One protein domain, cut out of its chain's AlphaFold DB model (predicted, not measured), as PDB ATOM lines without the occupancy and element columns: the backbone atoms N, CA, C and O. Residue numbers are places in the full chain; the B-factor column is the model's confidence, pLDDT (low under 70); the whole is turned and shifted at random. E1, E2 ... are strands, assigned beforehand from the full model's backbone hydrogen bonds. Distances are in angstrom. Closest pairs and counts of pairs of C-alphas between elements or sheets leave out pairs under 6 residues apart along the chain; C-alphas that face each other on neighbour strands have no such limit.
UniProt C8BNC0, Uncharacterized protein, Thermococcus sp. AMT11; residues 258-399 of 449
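Overview. This is residues 258 to 399 of the 449 residues of an uncharacterized protein of Thermococcus sp. AMT11 (UniProt C8BNC0). One twisted sheet of ten strands rolls into a flattened, nearly closed barrel: E7, E8, E9 and E2 make one broad side, and E3, E4, E5 and E6 run back over it as the other. The tube is split on both sides, since E2 and E3 pair at one end only and E6 comes near E7 without pairing as its neighbour; E1 and E10 are further strands beside E2 and E3, and the far end of the hairpin E8 and E9 makes one end of the long axis. The printed part has 142 residues with ten named strands, E1 to E10 in chain order, no named helix, and antiparallel neighbours throughout; the class is all strand. It is compact, with a radius of gyration of the C-alphas of 16.2 A, yet elongated, spanning 52 by 34 by 20 A.

Arrangement. The branched sheet has two strands with three neighbours, E2, residues 264 to 274, and E3, residues 277 to 285. They form a hairpin, with N 274 and O 277 2.8 A apart. E9, residues 373 to 386, is antiparallel to E2 at 160 degrees, with N 267 and O 383 at 2.8 A. On the other side of E2 are E3 and E1, residues 258 to 260; N 259 and O 266 are 2.8 A apart. E8, residues 355 to 367, lies on the other side of E9 from E2, with N 360 and O 380 at 2.8 A, and the edge strand E7, residues 349 to 351, is the antiparallel neighbour of E8, with N 351 and O 355 at 2.8 A. E4, residues 293 to 301, is on the same side of E3 as E2, with N 283 and O 297 at 2.8 A; E10, residues 390 to 396, is on the other side, with N 282 and O 393 at 2.8 A. E5, residues 319 to 328, follows E4, with N 296 and O 325 at 2.8 A, and E6, residues 333 to 343, follows E5, with N 326 and O 335 at 2.9 A. The closest C-alphas of E6 and E7, Val 339 and Ile 351, are 7.0 A apart. E1 to E6 and E7 to E9 are meanders, each strand the antiparallel neighbour of the one before.

Along the chain. E1 begins at C-alpha 258, (31.353, 41.877, -27.134). E9 is the longest strand, 38.7 A from C-alpha 373 at (2.142, 45.724, -43.847) to C-alpha 386. E8 measures 33.4 A and bends by 62 degrees at residue 363; E6 measures 31.1 A and E5 29.9 A. E10 ends at C-alpha 396, (27.680, 45.346, -46.939).

Size, cuts and confidence. The farthest C-alphas, Phe 292 and Ser 368, are 52.6 A apart. The printed part has no cut. The link E4 to E5, residues 302 to 318, is long. Mean pLDDT of the printed part is 80.9; 22 residues are under 70, among them 365 to 373 and 395 to 399.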
ATOM      1  N   VAL A 258      30.451  43.021 -27.031       75.75
ATOM      2  CA  VAL A 258      31.353  41.877 -27.134       75.75
ATOM      3  C   VAL A 258      31.540  41.254 -25.765       75.75
ATOM      4  O   VAL A 258      32.271  41.766 -24.917       75.75
ATOM      5  N   LYS A 259      30.972  40.065 -25.583       79.00
ATOM      6  CA  LYS A 259      31.171  39.263 -24.381       79.00
ATOM      7  C   LYS A 259      32.157  38.132 -24.655       79.00
ATOM      8  O   LYS A 259      31.892  37.216 -25.431       79.00
ATOM      9  N   ILE A 260      33.308  38.171 -23.984       74.69
ATOM     10  CA  ILE A 260      34.297  37.086 -24.027       74.69
ATOM     11  C   ILE A 260      33.978  36.101 -22.899       74.69
ATOM     12  O   ILE A 260      34.105  36.428 -21.721       74.69
ATOM     13  N   LEU A 261      33.569  34.889 -23.266       76.06
ATOM     14  CA  LEU A 261      33.351  33.766 -22.355       76.06
ATOM     15  C   LEU A 261      34.622  32.902 -22.277       76.06
ATOM     16  O   LEU A 261      35.608  33.142 -22.980       76.06
ATOM     17  N   SER A 262      34.618  31.891 -21.405       77.94
ATOM     18  CA  SER A 262      35.771  31.000 -21.203       77.94
ATOM     19  C   SER A 262      36.237  30.343 -22.508       77.94
ATOM     20  O   SER A 262      37.422  30.421 -22.829       77.94
ATOM     21  N   ASN A 263      35.300  29.783 -23.283       86.69
ATOM     22  CA  ASN A 263      35.584  29.016 -24.504       86.69
ATOM     23  C   ASN A 263      34.959  29.609 -25.778       86.69
ATOM     24  O   ASN A 263      35.131  29.062 -26.865       86.69
ATOM     25  N   SER A 264      34.226  30.716 -25.670       88.56
ATOM     26  CA  SER A 264      33.519  31.315 -26.801       88.56
ATOM     27  C   SER A 264      33.539  32.836 -26.738       88.56
ATOM     28  O   SER A 264      33.708  33.432 -25.676       88.56
ATOM     29  N   VAL A 265      33.330  33.466 -27.880       87.00
ATOM     30  CA  VAL A 265      33.048  34.890 -28.014       87.00
ATOM     31  C   VAL A 265      31.588  35.028 -28.419       87.00
ATOM     32  O   VAL A 265      31.101  34.277 -29.260       87.00
ATOM     33  N   GLU A 266      30.882  35.959 -27.795       89.00
ATOM     34  CA  GLU A 266      29.514  36.332 -28.137       89.00
ATOM     35  C   GLU A 266      29.506  37.798 -28.574       89.00
ATOM     36  O   GLU A 266      30.004  38.674 -27.864       89.00
ATOM     37  N   ARG A 267      28.981  38.041 -29.772       87.12
ATOM     38  CA  ARG A 267      28.700  39.360 -30.332       87.12
ATOM     39  C   ARG A 267      27.201  39.576 -30.266       87.12
ATOM     40  O   ARG A 267      26.466  38.802 -30.874       87.12
ATOM     41  N   LYS A 268      26.767  40.578 -29.511       85.69
ATOM     42  CA  LYS A 268      25.349  40.885 -29.322       85.69
ATOM     43  C   LYS A 268      24.910  42.043 -30.194       85.69
ATOM     44  O   LYS A 268      25.707  42.949 -30.427       85.69
ATOM     45  N   ASN A 269      23.642  42.038 -30.600       82.94
ATOM     46  CA  ASN A 269      23.014  43.123 -31.364       82.94
ATOM     47  C   ASN A 269      23.747  43.470 -32.674       82.94
ATOM     48  O   ASN A 269      23.810  44.636 -33.070       82.94
ATOM     49  N   VAL A 270      24.315  42.477 -33.366       88.88
ATOM     50  CA  VAL A 270      24.912  42.725 -34.679       88.88
ATOM     51  C   VAL A 270      23.817  43.100 -35.679       88.88
ATOM     52  O   VAL A 270      22.777  42.455 -35.741       88.88
ATOM     53  N   VAL A 271      24.012  44.162 -36.458       89.62
ATOM     54  CA  VAL A 271      22.960  44.700 -37.335       89.62
ATOM     55  C   VAL A 271      22.944  43.941 -38.656       89.62
ATOM     56  O   VAL A 271      23.820  44.160 -39.487       89.62
ATOM     57  N   LEU A 272      21.933  43.101 -38.883       90.19
ATOM     58  CA  LEU A 272      21.726  42.393 -40.151       90.19
ATOM     59  C   LEU A 272      20.937  43.233 -41.166       90.19
ATOM     60  O   LEU A 272      21.227  43.192 -42.365       90.19
ATOM     61  N   LYS A 273      19.974  44.025 -40.686       89.50
ATOM     62  CA  LYS A 273      19.144  44.931 -41.490       89.50
ATOM     63  C   LYS A 273      19.022  46.287 -40.811       89.50
ATOM     64  O   LYS A 273      18.839  46.356 -39.600       89.50
ATOM     65  N   ASP A 274      19.073  47.342 -41.609       88.31
ATOM     66  CA  ASP A 274      18.822  48.721 -41.206       88.31
ATOM     67  C   ASP A 274      18.078  49.452 -42.332       88.31
ATOM     68  O   ASP A 274      18.659  49.828 -43.359       88.31
ATOM     69  N   HIS A 275      16.759  49.557 -42.185       85.50
ATOM     70  CA  HIS A 275      15.819  49.910 -43.244       85.50
ATOM     71  C   HIS A 275      16.066  49.056 -44.498       85.50
ATOM     72  O   HIS A 275      15.993  47.829 -44.441       85.50
ATOM     73  N   SER A 276      16.388  49.679 -45.630       83.00
ATOM     74  CA  SER A 276      16.668  48.991 -46.895       83.00
ATOM     75  C   SER A 276      18.129  48.541 -47.039       83.00
ATOM     76  O   SER A 276      18.521  48.050 -48.101       83.00
ATOM     77  N   ASN A 277      18.965  48.749 -46.019       84.38
ATOM     78  CA  ASN A 277      20.362  48.330 -46.013       84.38
ATOM     79  C   ASN A 277      20.510  46.995 -45.282       84.38
ATOM     80  O   ASN A 277      19.902  46.767 -44.244       84.38
ATOM     81  N   TYR A 278      21.357  46.125 -45.824       85.81
ATOM     82  CA  TYR A 278      21.584  44.782 -45.305       85.81
ATOM     83  C   TYR A 278      23.081  44.554 -45.147       85.81
ATOM     84  O   TYR A 278      23.852  44.894 -46.055       85.81
ATOM     85  N   LYS A 279      23.487  43.952 -44.028       87.94
ATOM     86  CA  LYS A 279      24.887  43.647 -43.720       87.94
ATOM     87  C   LYS A 279      25.072  42.155 -43.508       87.94
ATOM     88  O   LYS A 279      24.317  41.507 -42.793       87.94
ATOM     89  N   SER A 280      26.103  41.626 -44.147       86.62
ATOM     90  CA  SER A 280      26.548  40.250 -43.968       86.62
ATOM     91  C   SER A 280      27.705  40.186 -42.982       86.62
ATOM     92  O   SER A 280      28.497  41.128 -42.862       86.62
ATOM     93  N   TYR A 281      27.813  39.046 -42.311       88.25
ATOM     94  CA  TYR A 281      28.885  38.761 -41.370       88.25
ATOM     95  C   TYR A 281      29.653  37.530 -41.825       88.25
ATOM     96  O   TYR A 281      29.073  36.583 -42.352       88.25
ATOM     97  N   ILE A 282      30.967  37.552 -41.632       87.94
ATOM     98  CA  ILE A 282      31.864  36.457 -41.983       87.94
ATOM     99  C   ILE A 282      32.573  36.039 -40.711       87.94
ATOM    100  O   ILE A 282      33.314  36.833 -40.133       87.94
ATOM    101  N   LEU A 283      32.363  34.802 -40.283       91.19
ATOM    102  CA  LEU A 283      33.231  34.172 -39.309       91.19
ATOM    103  C   LEU A 283      34.433  33.601 -40.067       91.19
ATOM    104  O   LEU A 283      34.315  32.576 -40.734       91.19
ATOM    105  N   TRP A 284      35.540  34.333 -40.022       85.94
ATOM    106  CA  TRP A 284      36.770  34.050 -40.751       85.94
ATOM    107  C   TRP A 284      37.692  33.157 -39.924       85.94
ATOM    108  O   TRP A 284      37.991  33.491 -38.776       85.94
ATOM    109  N   ASP A 285      38.168  32.058 -40.504       85.44
ATOM    110  CA  ASP A 285      39.105  31.137 -39.854       85.44
ATOM    111  C   ASP A 285      40.501  31.775 -39.745       85.44
ATOM    112  O   ASP A 285      41.171  32.077 -40.739       85.44
ATOM    113  N   THR A 286      40.939  32.010 -38.510       82.31
ATOM    114  CA  THR A 286      42.263  32.553 -38.174       82.31
ATOM    115  C   THR A 286      43.177  31.508 -37.544       82.31
ATOM    116  O   THR A 286      44.231  31.861 -37.009       82.31
ATOM    117  N   GLY A 287      42.802  30.229 -37.587       81.25
ATOM    118  CA  GLY A 287      43.602  29.143 -37.042       81.25
ATOM    119  C   GLY A 287      45.001  29.091 -37.664       81.25
ATOM    120  O   GLY A 287      45.218  29.479 -38.816       81.25
ATOM    121  N   LEU A 288      45.975  28.559 -36.920       80.56
ATOM    122  CA  LEU A 288      47.379  28.461 -37.357       80.56
ATOM    123  C   LEU A 288      47.568  27.703 -38.683       80.56
ATOM    124  O   LEU A 288      48.563  27.906 -39.375       80.56
ATOM    125  N   LEU A 289      46.624  26.824 -39.035       82.75
ATOM    126  CA  LEU A 289      46.647  26.012 -40.255       82.75
ATOM    127  C   LEU A 289      45.675  26.509 -41.338       82.75
ATOM    128  O   LEU A 289      45.534  25.840 -42.363       82.75
ATOM    129  N   SER A 290      45.067  27.688 -41.153       78.31
ATOM    130  CA  SER A 290      44.109  28.298 -42.092       78.31
ATOM    131  C   SER A 290      44.672  28.449 -43.512       78.31
ATOM    132  O   SER A 290      43.945  28.312 -44.491       78.31
ATOM    133  N   PHE A 291      45.992  28.624 -43.659       72.25
ATOM    134  CA  PHE A 291      46.642  28.620 -44.972       72.25
ATOM    135  C   PHE A 291      46.480  27.282 -45.716       72.25
ATOM    136  O   PHE A 291      46.251  27.274 -46.921       72.25
ATOM    137  N   PHE A 292      46.585  26.140 -45.032       78.56
ATOM    138  CA  PHE A 292      46.424  24.826 -45.666       78.56
ATOM    139  C   PHE A 292      44.956  24.469 -45.863       78.56
ATOM    140  O   PHE A 292      44.601  23.909 -46.902       78.56
ATOM    141  N   LYS A 293      44.124  24.804 -44.875       85.25
ATOM    142  CA  LYS A 293      42.678  24.635 -44.907       85.25
ATOM    143  C   LYS A 293      42.021  25.679 -44.004       85.25
ATOM    144  O   LYS A 293      42.241  25.629 -42.800       85.25
ATOM    145  N   ALA A 294      41.184  26.540 -44.569       84.62
ATOM    146  CA  ALA A 294      40.350  27.495 -43.840       84.62
ATOM    147  C   ALA A 294      38.873  27.127 -43.991       84.62
ATOM    148  O   ALA A 294      38.450  26.724 -45.080       84.62
ATOM    149  N   THR A 295      38.093  27.258 -42.919       90.44
ATOM    150  CA  THR A 295      36.634  27.075 -42.951       90.44
ATOM    151  C   THR A 295      35.924  28.348 -42.509       90.44
ATOM    152  O   THR A 295      35.765  28.587 -41.318       90.44
ATOM    153  N   ASP A 296      35.452  29.139 -43.467       87.81
ATOM    154  CA  ASP A 296      34.742  30.388 -43.199       87.81
ATOM    155  C   ASP A 296      33.225  30.172 -43.218       87.81
ATOM    156  O   ASP A 296      32.709  29.362 -43.993       87.81
ATOM    157  N   TYR A 297      32.490  30.949 -42.424       91.12
ATOM    158  CA  TYR A 297      31.026  30.945 -42.437       91.12
ATOM    159  C   TYR A 297      30.489  32.336 -42.762       91.12
ATOM    160  O   TYR A 297      30.813  33.311 -42.090       91.12
ATOM    161  N   TYR A 298      29.627  32.419 -43.766       89.62
ATOM    162  CA  TYR A 298      28.993  33.650 -44.223       89.62
ATOM    163  C   TYR A 298      27.545  33.667 -43.756       89.62
ATOM    164  O   TYR A 298      26.761  32.836 -44.201       89.62
ATOM    165  N   ILE A 299      27.184  34.617 -42.900       91.44
ATOM    166  CA  ILE A 299      25.817  34.863 -42.440       91.44
ATOM    167  C   ILE A 299      25.248  35.989 -43.299       91.44
ATOM    168  O   ILE A 299      25.695  37.137 -43.224       91.44
ATOM    169  N   ILE A 300      24.288  35.646 -44.155       88.69
ATOM    170  CA  ILE A 300      23.755  36.538 -45.183       88.69
ATOM    171  C   ILE A 300      22.262  36.760 -44.914       88.69
ATOM    172  O   ILE A 300      21.476  35.820 -45.069       88.69
ATOM    173  N   PRO A 301      21.834  37.979 -44.542       90.12
ATOM    174  CA  PRO A 301      20.413  38.298 -44.449       90.12
ATOM    175  C   PRO A 301      19.746  38.251 -45.830       90.12
ATOM    176  O   PRO A 301      20.273  38.790 -46.810       90.12
ATOM    177  N   ARG A 302      18.573  37.616 -45.926       87.44
ATOM    178  CA  ARG A 302      17.787  37.578 -47.172       87.44
ATOM    179  C   ARG A 302      17.194  38.959 -47.440       87.44
ATOM    180  O   ARG A 302      16.582  39.539 -46.563       87.44
ATOM    181  N   GLN A 303      17.355  39.501 -48.643       83.88
ATOM    182  CA  GLN A 303      16.839  40.837 -48.950       83.88
ATOM    183  C   GLN A 303      15.348  40.810 -49.293       83.88
ATOM    184  O   GLN A 303      14.906  39.970 -50.077       83.88
ATOM    185  N   GLY A 304      14.607  41.793 -48.783       79.94
ATOM    186  CA  GLY A 304      13.223  42.062 -49.163       79.94
ATOM    187  C   GLY A 304      12.223  41.855 -48.030       79.94
ATOM    188  O   GLY A 304      12.426  41.034 -47.141       79.94
ATOM    189  N   TYR A 305      11.113  42.585 -48.123       78.62
ATOM    190  CA  TYR A 305      10.043  42.654 -47.127       78.62
ATOM    191  C   TYR A 305       9.589  41.286 -46.577       78.62
ATOM    192  O   TYR A 305       9.503  41.097 -45.370       78.62
ATOM    193  N   ASN A 306       9.367  40.298 -47.455       79.81
ATOM    194  CA  ASN A 306       8.849  38.978 -47.061       79.81
ATOM    195  C   ASN A 306       9.735  38.248 -46.024       79.81
ATOM    196  O   ASN A 306       9.259  37.354 -45.322       79.81
ATOM    197  N   TYR A 307      11.012  38.624 -45.934       86.06
ATOM    198  CA  TYR A 307      12.019  38.046 -45.041       86.06
ATOM    199  C   TYR A 307      12.288  38.897 -43.789       86.06
ATOM    200  O   TYR A 307      13.236  38.615 -43.061       86.06
ATOM    201  N   TRP A 308      11.523  39.974 -43.580       85.38
ATOM    202  CA  TRP A 308      11.673  40.908 -42.460       85.38
ATOM    203  C   TRP A 308      10.313  41.497 -42.090       85.38
ATOM    204  O   TRP A 308      10.114  42.708 -42.155       85.38
ATOM    205  N   LYS A 309       9.366  40.628 -41.728       82.56
ATOM    206  CA  LYS A 309       8.009  41.025 -41.338       82.56
ATOM    207  C   LYS A 309       7.628  40.526 -39.952       82.56
ATOM    208  O   LYS A 309       8.180  39.553 -39.424       82.56
ATOM    209  N   GLU A 310       6.646  41.211 -39.404       77.75
ATOM    210  CA  GLU A 310       6.079  41.028 -38.078       77.75
ATOM    211  C   GLU A 310       4.548  41.072 -38.196       77.75
ATOM    212  O   GLU A 310       4.020  41.579 -39.192       77.75
ATOM    213  N   GLY A 311       3.857  40.462 -37.234       69.25
ATOM    214  CA  GLY A 311       2.438  40.711 -37.008       69.25
ATOM    215  C   GLY A 311       1.988  40.287 -35.614       69.25
ATOM    216  O   GLY A 311       2.529  39.331 -35.054       69.25
ATOM    217  N   TRP A 312       0.976  40.990 -35.092       73.00
ATOM    218  CA  TRP A 312       0.355  40.740 -33.778       73.00
ATOM    219  C   TRP A 312       1.360  40.755 -32.616       73.00
ATOM    220  O   TRP A 312       1.306  39.938 -31.700       73.00
ATOM    221  N   GLY A 313       2.347  41.649 -32.680       61.03
ATOM    222  CA  GLY A 313       3.411  41.740 -31.682       61.03
ATOM    223  C   GLY A 313       4.459  40.627 -31.775       61.03
ATOM    224  O   GLY A 313       5.320  40.535 -30.897       61.03
ATOM    225  N   GLN A 314       4.433  39.795 -32.822       63.41
ATOM    226  CA  GLN A 314       5.359  38.682 -33.030       63.41
ATOM    227  C   GLN A 314       6.113  38.835 -34.357       63.41
ATOM    228  O   GLN A 314       5.526  38.912 -35.439       63.41
ATOM    229  N   ALA A 315       7.450  38.832 -34.322       58.59
ATOM    230  CA  ALA A 315       8.202  38.722 -35.571       58.59
ATOM    231  C   ALA A 315       8.179  37.298 -36.095       58.59
ATOM    232  O   ALA A 315       8.544  36.350 -35.407       58.59
ATOM    233  N   ASN A 316       7.812  37.163 -37.362       62.97
ATOM    234  CA  ASN A 316       7.551  35.854 -37.936       62.97
ATOM    235  C   ASN A 316       8.631  35.401 -38.918       62.97
ATOM    236  O   ASN A 316       8.732  34.201 -39.181       62.97
ATOM    237  N   THR A 317       9.455  36.301 -39.474       74.31
ATOM    238  CA  THR A 317      10.302  35.899 -40.611       74.31
ATOM    239  C   THR A 317      11.692  36.506 -40.703       74.31
ATOM    240  O   THR A 317      12.178  36.591 -41.816       74.31
ATOM    241  N   GLU A 318      12.394  36.836 -39.619       86.62
ATOM    242  CA  GLU A 318      13.800  37.286 -39.712       86.62
ATOM    243  C   GLU A 318      14.708  36.233 -40.391       86.62
ATOM    244  O   GLU A 318      15.166  35.294 -39.740       86.62
ATOM    245  N   TYR A 319      14.922  36.328 -41.708       89.56
ATOM    246  CA  TYR A 319      15.441  35.219 -42.521       89.56
ATOM    247  C   TYR A 319      16.899  35.422 -42.924       89.56
ATOM    248  O   TYR A 319      17.282  36.442 -43.509       89.56
ATOM    249  N   VAL A 320      17.711  34.387 -42.719       89.69
ATOM    250  CA  VAL A 320      19.116  34.384 -43.140       89.69
ATOM    251  C   VAL A 320      19.475  33.099 -43.868       89.69
ATOM    252  O   VAL A 320      18.800  32.072 -43.780       89.69
ATOM    253  N   THR A 321      20.576  33.158 -44.600       90.88
ATOM    254  CA  THR A 321      21.260  32.000 -45.168       90.88
ATOM    255  C   THR A 321      22.674  31.960 -44.617       90.88
ATOM    256  O   THR A 321      23.347  32.992 -44.592       90.88
ATOM    257  N   VAL A 322      23.126  30.784 -44.184       89.06
ATOM    258  CA  VAL A 322      24.513  30.572 -43.772       89.06
ATOM    259  C   VAL A 322      25.208  29.651 -44.759       89.06
ATOM    260  O   VAL A 322      24.754  28.533 -45.014       89.06
ATOM    261  N   ILE A 323      26.308  30.141 -45.326       87.31
ATOM    262  CA  ILE A 323      27.151  29.405 -46.267       87.31
ATOM    263  C   ILE A 323      28.473  29.099 -45.581       87.31
ATOM    264  O   ILE A 323      29.160  30.005 -45.113       87.31
ATOM    265  N   LYS A 324      28.845  27.826 -45.560       89.38
ATOM    266  CA  LYS A 324      30.164  27.362 -45.161       89.38
ATOM    267  C   LYS A 324      31.049  27.285 -46.393       89.38
ATOM    268  O   LYS A 324      30.725  26.580 -47.348       89.38
ATOM    269  N   ARG A 325      32.179  27.978 -46.368       85.25
ATOM    270  CA  ARG A 325      33.212  27.900 -47.400       85.25
ATOM    271  C   ARG A 325      34.426  27.199 -46.822       85.25
ATOM    272  O   ARG A 325      34.975  27.634 -45.820       85.25
ATOM    273  N   THR A 326      34.868  26.134 -47.477       85.25
ATOM    274  CA  THR A 326      36.141  25.487 -47.152       85.25
ATOM    275  C   THR A 326      37.143  25.795 -48.251       85.25
ATOM    276  O   THR A 326      36.898  25.458 -49.407       85.25
ATOM    277  N   SER A 327      38.259  26.418 -47.894       80.88
ATOM    278  CA  SER A 327      39.329  26.815 -48.812       80.88
ATOM    279  C   SER A 327      40.603  26.040 -48.488       80.88
ATOM    280  O   SER A 327      40.901  25.834 -47.317       80.88
ATOM    281  N   TYR A 328      41.376  25.641 -49.496       73.62
ATOM    282  CA  TYR A 328      42.650  24.934 -49.343       73.62
ATOM    283  C   TYR A 328      43.797  25.711 -49.990       73.62
ATOM    284  O   TYR A 328      43.599  26.386 -51.004       73.62
ATOM    285  N   LEU A 329      45.001  25.578 -49.423       78.88
ATOM    286  CA  LEU A 329      46.250  26.144 -49.957       78.88
ATOM    287  C   LEU A 329      46.130  27.640 -50.308       78.88
ATOM    288  O   LEU A 329      46.342  28.047 -51.448       78.88
ATOM    289  N   GLY A 330      45.713  28.458 -49.343       67.12
ATOM    290  CA  GLY A 330      45.562  29.904 -49.510       67.12
ATOM    291  C   GLY A 330      44.404  30.318 -50.426       67.12
ATOM    292  O   GLY A 330      44.390  31.452 -50.901       67.12
ATOM    293  N   GLY A 331      43.446  29.419 -50.688       69.81
ATOM    294  CA  GLY A 331      42.266  29.691 -51.518       69.81
ATOM    295  C   GLY A 331      42.390  29.262 -52.982       69.81
ATOM    296  O   GLY A 331      41.577  29.684 -53.800       69.81
ATOM    297  N   LEU A 332      43.378  28.429 -53.327       61.19
ATOM    298  CA  LEU A 332      43.535  27.883 -54.685       61.19
ATOM    299  C   LEU A 332      42.410  26.914 -55.071       61.19
ATOM    300  O   LEU A 332      42.033  26.832 -56.238       61.19
ATOM    301  N   PHE A 333      41.870  26.196 -54.088       70.19
ATOM    302  CA  PHE A 333      40.758  25.267 -54.260       70.19
ATOM    303  C   PHE A 333      39.774  25.442 -53.114       70.19
ATOM    304  O   PHE A 333      40.169  25.809 -52.007       70.19
ATOM    305  N   GLY A 334      38.504  25.138 -53.347       79.06
ATOM    306  CA  GLY A 334      37.522  25.194 -52.280       79.06
ATOM    307  C   GLY A 334      36.162  24.648 -52.665       79.06
ATOM    308  O   GLY A 334      35.916  24.278 -53.813       79.06
ATOM    309  N   SER A 335      35.293  24.597 -51.668       80.19
ATOM    310  CA  SER A 335      33.897  24.201 -51.794       80.19
ATOM    311  C   SER A 335      33.019  25.119 -50.960       80.19
ATOM    312  O   SER A 335      33.439  25.613 -49.911       80.19
ATOM    313  N   GLU A 336      31.784  25.302 -51.405       81.00
ATOM    314  CA  GLU A 336      30.756  26.036 -50.678       81.00
ATOM    315  C   GLU A 336      29.566  25.125 -50.423       81.00
ATOM    316  O   GLU A 336      29.160  24.352 -51.290       81.00
ATOM    317  N   GLU A 337      29.008  25.233 -49.227       83.00
ATOM    318  CA  GLU A 337      27.838  24.482 -48.806       83.00
ATOM    319  C   GLU A 337      26.883  25.414 -48.066       83.00
ATOM    320  O   GLU A 337      27.278  26.155 -47.164       83.00
ATOM    321  N   LYS A 338      25.602  25.375 -48.434       89.00
ATOM    322  CA  LYS A 338      24.550  26.057 -47.684       89.00
ATOM    323  C   LYS A 338      24.188  25.203 -46.471       89.00
ATOM    324  O   LYS A 338      23.461  24.224 -46.607       89.00
ATOM    325  N   VAL A 339      24.692  25.590 -45.305       90.25
ATOM    326  CA  VAL A 339      24.535  24.845 -44.045       90.25
ATOM    327  C   VAL A 339      23.288  25.251 -43.262       90.25
ATOM    328  O   VAL A 339      22.813  24.495 -42.422       90.25
ATOM    329  N   PHE A 340      22.717  26.425 -43.550       91.44
ATOM    330  CA  PHE A 340      21.434  26.846 -42.991       91.44
ATOM    331  C   PHE A 340      20.703  27.805 -43.931       91.44
ATOM    332  O   PHE A 340      21.312  28.655 -44.580       91.44
ATOM    333  N   GLU A 341      19.380  27.700 -43.963       88.81
ATOM    334  CA  GLU A 341      18.488  28.694 -44.546       88.81
ATOM    335  C   GLU A 341      17.164  28.659 -43.790       88.81
ATOM    336  O   GLU A 341      16.502  27.623 -43.745       88.81
ATOM    337  N   GLY A 342      16.779  29.778 -43.187       86.50
ATOM    338  CA  GLY A 342      15.601  29.793 -42.335       86.50
ATOM    339  C   GLY A 342      15.437  31.072 -41.522       86.50
ATOM    340  O   GLY A 342      16.312  31.946 -41.551       86.50
ATOM    341  N   PRO A 343      14.328  31.162 -40.767       87.62
ATOM    342  CA  PRO A 343      14.109  32.233 -39.814       87.62
ATOM    343  C   PRO A 343      14.981  32.022 -38.567       87.62
ATOM    344  O   PRO A 343      15.087  30.901 -38.058       87.62
ATOM    345  N   ILE A 344      15.581  33.098 -38.064       86.88
ATOM    346  CA  ILE A 344      16.438  33.105 -36.865       86.88
ATOM    347  C   ILE A 344      15.794  33.800 -35.671       86.88
ATOM    348  O   ILE A 344      16.289  33.660 -34.551       86.88
ATOM    349  N   PHE A 345      14.701  34.531 -35.891       85.12
ATOM    350  CA  PHE A 345      14.027  35.264 -34.831       85.12
ATOM    351  C   PHE A 345      13.639  34.337 -33.680       85.12
ATOM    352  O   PHE A 345      13.014  33.298 -33.901       85.12
ATOM    353  N   ASN A 346      14.032  34.723 -32.465       76.12
ATOM    354  CA  ASN A 346      13.758  33.996 -31.228       76.12
ATOM    355  C   ASN A 346      14.162  32.502 -31.250       76.12
ATOM    356  O   ASN A 346      13.671  31.715 -30.450       76.12
ATOM    357  N   ARG A 347      15.077  32.093 -32.140       78.94
ATOM    358  CA  ARG A 347      15.518  30.698 -32.286       78.94
ATOM    359  C   ARG A 347      17.021  30.596 -32.103       78.94
ATOM    360  O   ARG A 347      17.777  31.320 -32.738       78.94
ATOM    361  N   ASN A 348      17.464  29.646 -31.281       83.94
ATOM    362  CA  ASN A 348      18.884  29.307 -31.182       83.94
ATOM    363  C   ASN A 348      19.270  28.366 -32.327       83.94
ATOM    364  O   ASN A 348      19.154  27.145 -32.205       83.94
ATOM    365  N   ILE A 349      19.743  28.927 -33.436       88.62
ATOM    366  CA  ILE A 349      20.208  28.152 -34.584       88.62
ATOM    367  C   ILE A 349      21.659  27.740 -34.351       88.62
ATOM    368  O   ILE A 349      22.554  28.585 -34.310       88.62
ATOM    369  N   LYS A 350      21.895  26.434 -34.196       91.00
ATOM    370  CA  LYS A 350      23.239  25.851 -34.095       91.00
ATOM    371  C   LYS A 350      23.705  25.376 -35.466       91.00
ATOM    372  O   LYS A 350      22.987  24.630 -36.126       91.00
ATOM    373  N   ILE A 351      24.900  25.789 -35.869       91.44
ATOM    374  CA  ILE A 351      25.494  25.485 -37.175       91.44
ATOM    375  C   ILE A 351      26.869  24.873 -36.932       91.44
ATOM    376  O   ILE A 351      27.758  25.541 -36.398       91.44
ATOM    377  N   ASP A 352      27.015  23.601 -37.303       89.38
ATOM    378  CA  ASP A 352      28.253  22.813 -37.224       89.38
ATOM    379  C   ASP A 352      28.967  22.839 -35.857       89.38
ATOM    380  O   ASP A 352      30.182  22.686 -35.792       89.38
ATOM    381  N   ASP A 353      28.235  23.083 -34.764       86.06
ATOM    382  CA  ASP A 353      28.774  23.345 -33.417       86.06
ATOM    383  C   ASP A 353      29.780  24.519 -33.333       86.06
ATOM    384  O   ASP A 353      30.400  24.747 -32.292       86.06
ATOM    385  N   VAL A 354      29.909  25.313 -34.404       89.25
ATOM    386  CA  VAL A 354      30.801  26.478 -34.497       89.25
ATOM    387  C   VAL A 354      30.032  27.777 -34.313       89.25
ATOM    388  O   VAL A 354      30.517  28.680 -33.643       89.25
ATOM    389  N   ILE A 355      28.833  27.904 -34.879       91.81
ATOM    390  CA  ILE A 355      28.031  29.125 -34.750       91.81
ATOM    391  C   ILE A 355      26.755  28.812 -33.989       91.81
ATOM    392  O   ILE A 355      26.042  27.860 -34.298       91.81
ATOM    393  N   THR A 356      26.444  29.650 -33.005       93.00
ATOM    394  CA  THR A 356      25.069  29.828 -32.535       93.00
ATOM    395  C   THR A 356      24.592  31.205 -32.969       93.00
ATOM    396  O   THR A 356      25.248  32.200 -32.661       93.00
ATOM    397  N   LEU A 357      23.478  31.244 -33.692       90.25
ATOM    398  CA  LEU A 357      22.854  32.454 -34.213       90.25
ATOM    399  C   LEU A 357      21.445  32.588 -33.638       90.25
ATOM    400  O   LEU A 357      20.702  31.606 -33.619       90.25
ATOM    401  N   ARG A 358      21.077  33.793 -33.201       87.25
ATOM    402  CA  ARG A 358      19.717  34.114 -32.750       87.25
ATOM    403  C   ARG A 358      19.324  35.514 -33.191       87.25
ATOM    404  O   ARG A 358      20.110  36.435 -33.016       87.25
ATOM    405  N   GLY A 359      18.124  35.657 -33.738       84.75
ATOM    406  CA  GLY A 359      17.575  36.928 -34.201       84.75
ATOM    407  C   GLY A 359      16.744  37.661 -33.144       84.75
ATOM    408  O   GLY A 359      16.078  37.030 -32.314       84.75
ATOM    409  N   THR A 360      16.788  38.988 -33.203       82.88
ATOM    410  CA  THR A 360      15.965  39.957 -32.469       82.88
ATOM    411  C   THR A 360      15.774  41.191 -33.357       82.88
ATOM    412  O   THR A 360      16.437  41.336 -34.381       82.88
ATOM    413  N   TRP A 361      14.894  42.125 -33.016       83.75
ATOM    414  CA  TRP A 361      14.727  43.311 -33.857       83.75
ATOM    415  C   TRP A 361      14.237  44.526 -33.083       83.75
ATOM    416  O   TRP A 361      13.780  44.450 -31.945       83.75
ATOM    417  N   LEU A 362      14.386  45.673 -33.728       80.69
ATOM    418  CA  LEU A 362      14.056  46.983 -33.212       80.69
ATOM    419  C   LEU A 362      13.298  47.739 -34.282       80.69
ATOM    420  O   LEU A 362      13.743  47.785 -35.431       80.69
ATOM    421  N   HIS A 363      12.227  48.402 -33.862       76.56
ATOM    422  CA  HIS A 363      11.387  49.211 -34.721       76.56
ATOM    423  C   HIS A 363      10.691  48.424 -35.836       76.56
ATOM    424  O   HIS A 363      11.228  47.527 -36.490       76.56
ATOM    425  N   ASN A 364       9.465  48.836 -36.091       73.94
ATOM    426  CA  ASN A 364       8.667  48.356 -37.187       73.94
ATOM    427  C   ASN A 364       8.133  49.563 -37.937       73.94
ATOM    428  O   ASN A 364       7.787  50.579 -37.334       73.94
ATOM    429  N   MET A 365       8.130  49.470 -39.255       69.69
ATOM    430  CA  MET A 365       7.681  50.550 -40.108       69.69
ATOM    431  C   MET A 365       6.463  50.082 -40.884       69.69
ATOM    432  O   MET A 365       6.508  49.080 -41.600       69.69
ATOM    433  N   TYR A 366       5.390  50.860 -40.780       63.41
ATOM    434  CA  TYR A 366       4.218  50.681 -41.615       63.41
ATOM    435  C   TYR A 366       4.541  51.085 -43.052       63.41
ATOM    436  O   TYR A 366       4.780  52.263 -43.342       63.41
ATOM    437  N   ASN A 367       4.527  50.129 -43.976       62.59
ATOM    438  CA  ASN A 367       4.677  50.425 -45.393       62.59
ATOM    439  C   ASN A 367       3.300  50.600 -46.052       62.59
ATOM    440  O   ASN A 367       2.733  49.674 -46.646       62.59
ATOM    441  N   SER A 368       2.778  51.827 -45.963       53.16
ATOM    442  CA  SER A 368       1.494  52.221 -46.559       53.16
ATOM    443  C   SER A 368       1.490  52.183 -48.090       53.16
ATOM    444  O   SER A 368       0.433  52.042 -48.698       53.16
ATOM    445  N   GLN A 369       2.656  52.307 -48.735       50.03
ATOM    446  CA  GLN A 369       2.738  52.493 -50.185       50.03
ATOM    447  C   GLN A 369       2.452  51.232 -50.993       50.03
ATOM    448  O   GLN A 369       2.096  51.353 -52.164       50.03
ATOM    449  N   TYR A 370       2.620  50.041 -50.414       47.62
ATOM    450  CA  TYR A 370       2.539  48.821 -51.209       47.62
ATOM    451  C   TYR A 370       1.502  47.817 -50.721       47.62
ATOM    452  O   TYR A 370       0.872  47.221 -51.595       47.62
ATOM    453  N   ARG A 371       1.290  47.604 -49.408       52.34
ATOM    454  CA  ARG A 371       0.421  46.496 -48.946       52.34
ATOM    455  C   ARG A 371      -0.180  46.602 -47.529       52.34
ATOM    456  O   ARG A 371      -0.698  45.601 -47.052       52.34
ATOM    457  N   SER A 372      -0.134  47.755 -46.860       59.97
ATOM    458  CA  SER A 372      -0.575  47.878 -45.457       59.97
ATOM    459  C   SER A 372       0.085  46.847 -44.537       59.97
ATOM    460  O   SER A 372      -0.592  46.119 -43.815       59.97
ATOM    461  N   ILE A 373       1.415  46.735 -44.614       66.56
ATOM    462  CA  ILE A 373       2.142  45.724 -43.847       66.56
ATOM    463  C   ILE A 373       3.315  46.291 -43.065       66.56
ATOM    464  O   ILE A 373       3.922  47.297 -43.441       66.56
ATOM    465  N   TRP A 374       3.608  45.580 -41.985       72.62
ATOM    466  CA  TRP A 374       4.652  45.817 -41.013       72.62
ATOM    467  C   TRP A 374       5.966  45.195 -41.454       72.62
ATOM    468  O   TRP A 374       6.075  43.977 -41.633       72.62
ATOM    469  N   GLU A 375       6.951  46.056 -41.698       79.94
ATOM    470  CA  GLU A 375       8.322  45.671 -42.004       79.94
ATOM    471  C   GLU A 375       9.228  45.961 -40.812       79.94
ATOM    472  O   GLU A 375       9.379  47.112 -40.393       79.94
ATOM    473  N   ILE A 376       9.932  44.931 -40.344       85.62
ATOM    474  CA  ILE A 376      10.988  45.076 -39.344       85.62
ATOM    475  C   ILE A 376      12.018  46.064 -39.886       85.62
ATOM    476  O   ILE A 376      12.735  45.759 -40.842       85.62
ATOM    477  N   ALA A 377      12.113  47.250 -39.293       84.81
ATOM    478  CA  ALA A 377      12.985  48.299 -39.799       84.81
ATOM    479  C   ALA A 377      14.448  47.946 -39.530       84.81
ATOM    480  O   ALA A 377      15.267  48.015 -40.450       84.81
ATOM    481  N   ARG A 378      14.762  47.489 -38.313       87.88
ATOM    482  CA  ARG A 378      16.120  47.127 -37.912       87.88
ATOM    483  C   ARG A 378      16.171  45.718 -37.330       87.88
ATOM    484  O   ARG A 378      15.701  45.461 -36.228       87.88
ATOM    485  N   GLY A 379      16.769  44.805 -38.084       89.12
ATOM    486  CA  GLY A 379      16.951  43.411 -37.699       89.12
ATOM    487  C   GLY A 379      18.341  43.171 -37.122       89.12
ATOM    488  O   GLY A 379      19.339  43.615 -37.702       89.12
ATOM    489  N   LEU A 380      18.407  42.488 -35.988       88.81
ATOM    490  CA  LEU A 380      19.616  42.276 -35.207       88.81
ATOM    491  C   LEU A 380      19.841  40.790 -34.942       88.81
ATOM    492  O   LEU A 380      18.899  40.028 -34.781       88.81
ATOM    493  N   ALA A 381      21.093  40.387 -34.764       89.50
ATOM    494  CA  ALA A 381      21.391  39.045 -34.298       89.50
ATOM    495  C   ALA A 381      22.452  39.005 -33.203       89.50
ATOM    496  O   ALA A 381      23.349  39.844 -33.129       89.50
ATOM    497  N   ASP A 382      22.372  37.963 -32.390       89.44
ATOM    498  CA  ASP A 382      23.432  37.533 -31.497       89.44
ATOM    499  C   ASP A 382      24.191  36.384 -32.174       89.44
ATOM    500  O   ASP A 382      23.596  35.388 -32.599       89.44
ATOM    501  N   ILE A 383      25.514  36.521 -32.282       91.75
ATOM    502  CA  ILE A 383      26.409  35.525 -32.885       91.75
ATOM    503  C   ILE A 383      27.394  35.046 -31.823       91.75
ATOM    504  O   ILE A 383      28.208  35.820 -31.316       91.75
ATOM    505  N   ARG A 384      27.377  33.747 -31.528       92.81
ATOM    506  CA  ARG A 384      28.342  33.097 -30.631       92.81
ATOM    507  C   ARG A 384      29.205  32.096 -31.389       92.81
ATOM    508  O   ARG A 384      28.672  31.284 -32.140       92.81
ATOM    509  N   PHE A 385      30.516  32.132 -31.148       92.38
ATOM    510  CA  PHE A 385      31.509  31.285 -31.818       92.38
ATOM    511  C   PHE A 385      32.703  30.917 -30.911       92.38
ATOM    512  O   PHE A 385      32.929  31.600 -29.908       92.38
ATOM    513  N   PRO A 386      33.469  29.846 -31.207       89.38
ATOM    514  CA  PRO A 386      34.656  29.453 -30.453       89.38
ATOM    515  C   PRO A 386      35.703  30.560 -30.353       89.38
ATOM    516  O   PRO A 386      35.958  31.304 -31.297       89.38
ATOM    517  N   LYS A 387      36.350  30.651 -29.194       84.69
ATOM    518  CA  LYS A 387      37.425  31.616 -28.963       84.69
ATOM    519  C   LYS A 387      38.745  31.115 -29.561       84.69
ATOM    520  O   LYS A 387      39.159  30.005 -29.261       84.69
ATOM    521  N   GLY A 388      39.450  31.982 -30.290       79.56
ATOM    522  CA  GLY A 388      40.851  31.781 -30.696       79.56
ATOM    523  C   GLY A 388      41.052  31.328 -32.142       79.56
ATOM    524  O   GLY A 388      42.049  31.716 -32.742       79.56
ATOM    525  N   ASP A 389      40.090  30.605 -32.712       80.75
ATOM    526  CA  ASP A 389      40.201  30.067 -34.076       80.75
ATOM    527  C   ASP A 389      39.485  30.921 -35.128       80.75
ATOM    528  O   ASP A 389      39.689  30.724 -36.321       80.75
ATOM    529  N   PHE A 390      38.675  31.892 -34.697       86.12
ATOM    530  CA  PHE A 390      37.858  32.692 -35.598       86.12
ATOM    531  C   PHE A 390      37.851  34.186 -35.266       86.12
ATOM    532  O   PHE A 390      37.887  34.594 -34.101       86.12
ATOM    533  N   GLU A 391      37.692  34.995 -36.312       84.12
ATOM    534  CA  GLU A 391      37.444  36.434 -36.257       84.12
ATOM    535  C   GLU A 391      36.126  36.766 -36.969       84.12
ATOM    536  O   GLU A 391      35.888  36.323 -38.091       84.12
ATOM    537  N   LEU A 392      35.268  37.582 -36.348       83.31
ATOM    538  CA  LEU A 392      34.054  38.069 -37.002       83.31
ATOM    539  C   LEU A 392      34.351  39.348 -37.794       83.31
ATOM    540  O   LEU A 392      34.812  40.340 -37.228       83.31
ATOM    541  N   ARG A 393      34.041  39.337 -39.090       82.56
ATOM    542  CA  ARG A 393      34.192  40.469 -40.016       82.56
ATOM    543  C   ARG A 393      32.843  40.867 -40.610       82.56
ATOM    544  O   ARG A 393      31.941  40.040 -40.720       82.56
ATOM    545  N   THR A 394      32.718  42.123 -41.023       77.12
ATOM    546  CA  THR A 394      31.493  42.696 -41.601       77.12
ATOM    547  C   THR A 394      31.676  43.070 -43.065       77.12
ATOM    548  O   THR A 394      32.771  43.438 -43.493       77.12
ATOM    549  N   ARG A 395      30.592  42.987 -43.845       66.88
ATOM    550  CA  ARG A 395      30.548  43.465 -45.235       66.88
ATOM    551  C   ARG A 395      29.128  43.852 -45.646       66.88
ATOM    552  O   ARG A 395      28.181  43.129 -45.333       66.88
ATOM    553  N   ASP A 396      28.979  44.940 -46.397       64.06
ATOM    554  CA  ASP A 396      27.680  45.346 -46.939       64.06
ATOM    555  C   ASP A 396      27.203  44.368 -48.025       64.06
ATOM    556  O   ASP A 396      27.962  43.958 -48.905       64.06
ATOM    557  N   VAL A 397      25.916  43.993 -48.006       58.31
ATOM    558  CA  VAL A 397      25.368  43.012 -48.970       58.31
ATOM    559  C   VAL A 397      25.311  43.581 -50.392       58.31
ATOM    560  O   VAL A 397      25.379  42.833 -51.366       58.31
ATOM    561  N   LYS A 398      25.260  44.910 -50.547       53.31
ATOM    562  CA  LYS A 398      25.372  45.564 -51.863       53.31
ATOM    563  C   LYS A 398      26.693  45.212 -52.566       53.31
ATOM    564  O   LYS A 398      26.706  45.101 -53.788       53.31
ATOM    565  N   ASP A 399      27.745  44.902 -51.808       40.66
ATOM    566  CA  ASP A 399      29.043  44.460 -52.335       40.66
ATOM    567  C   ASP A 399      29.092  42.959 -52.676       40.66
ATOM    568  O   ASP A 399      30.108  42.478 -53.186       40.66
TER     569      ASP A 399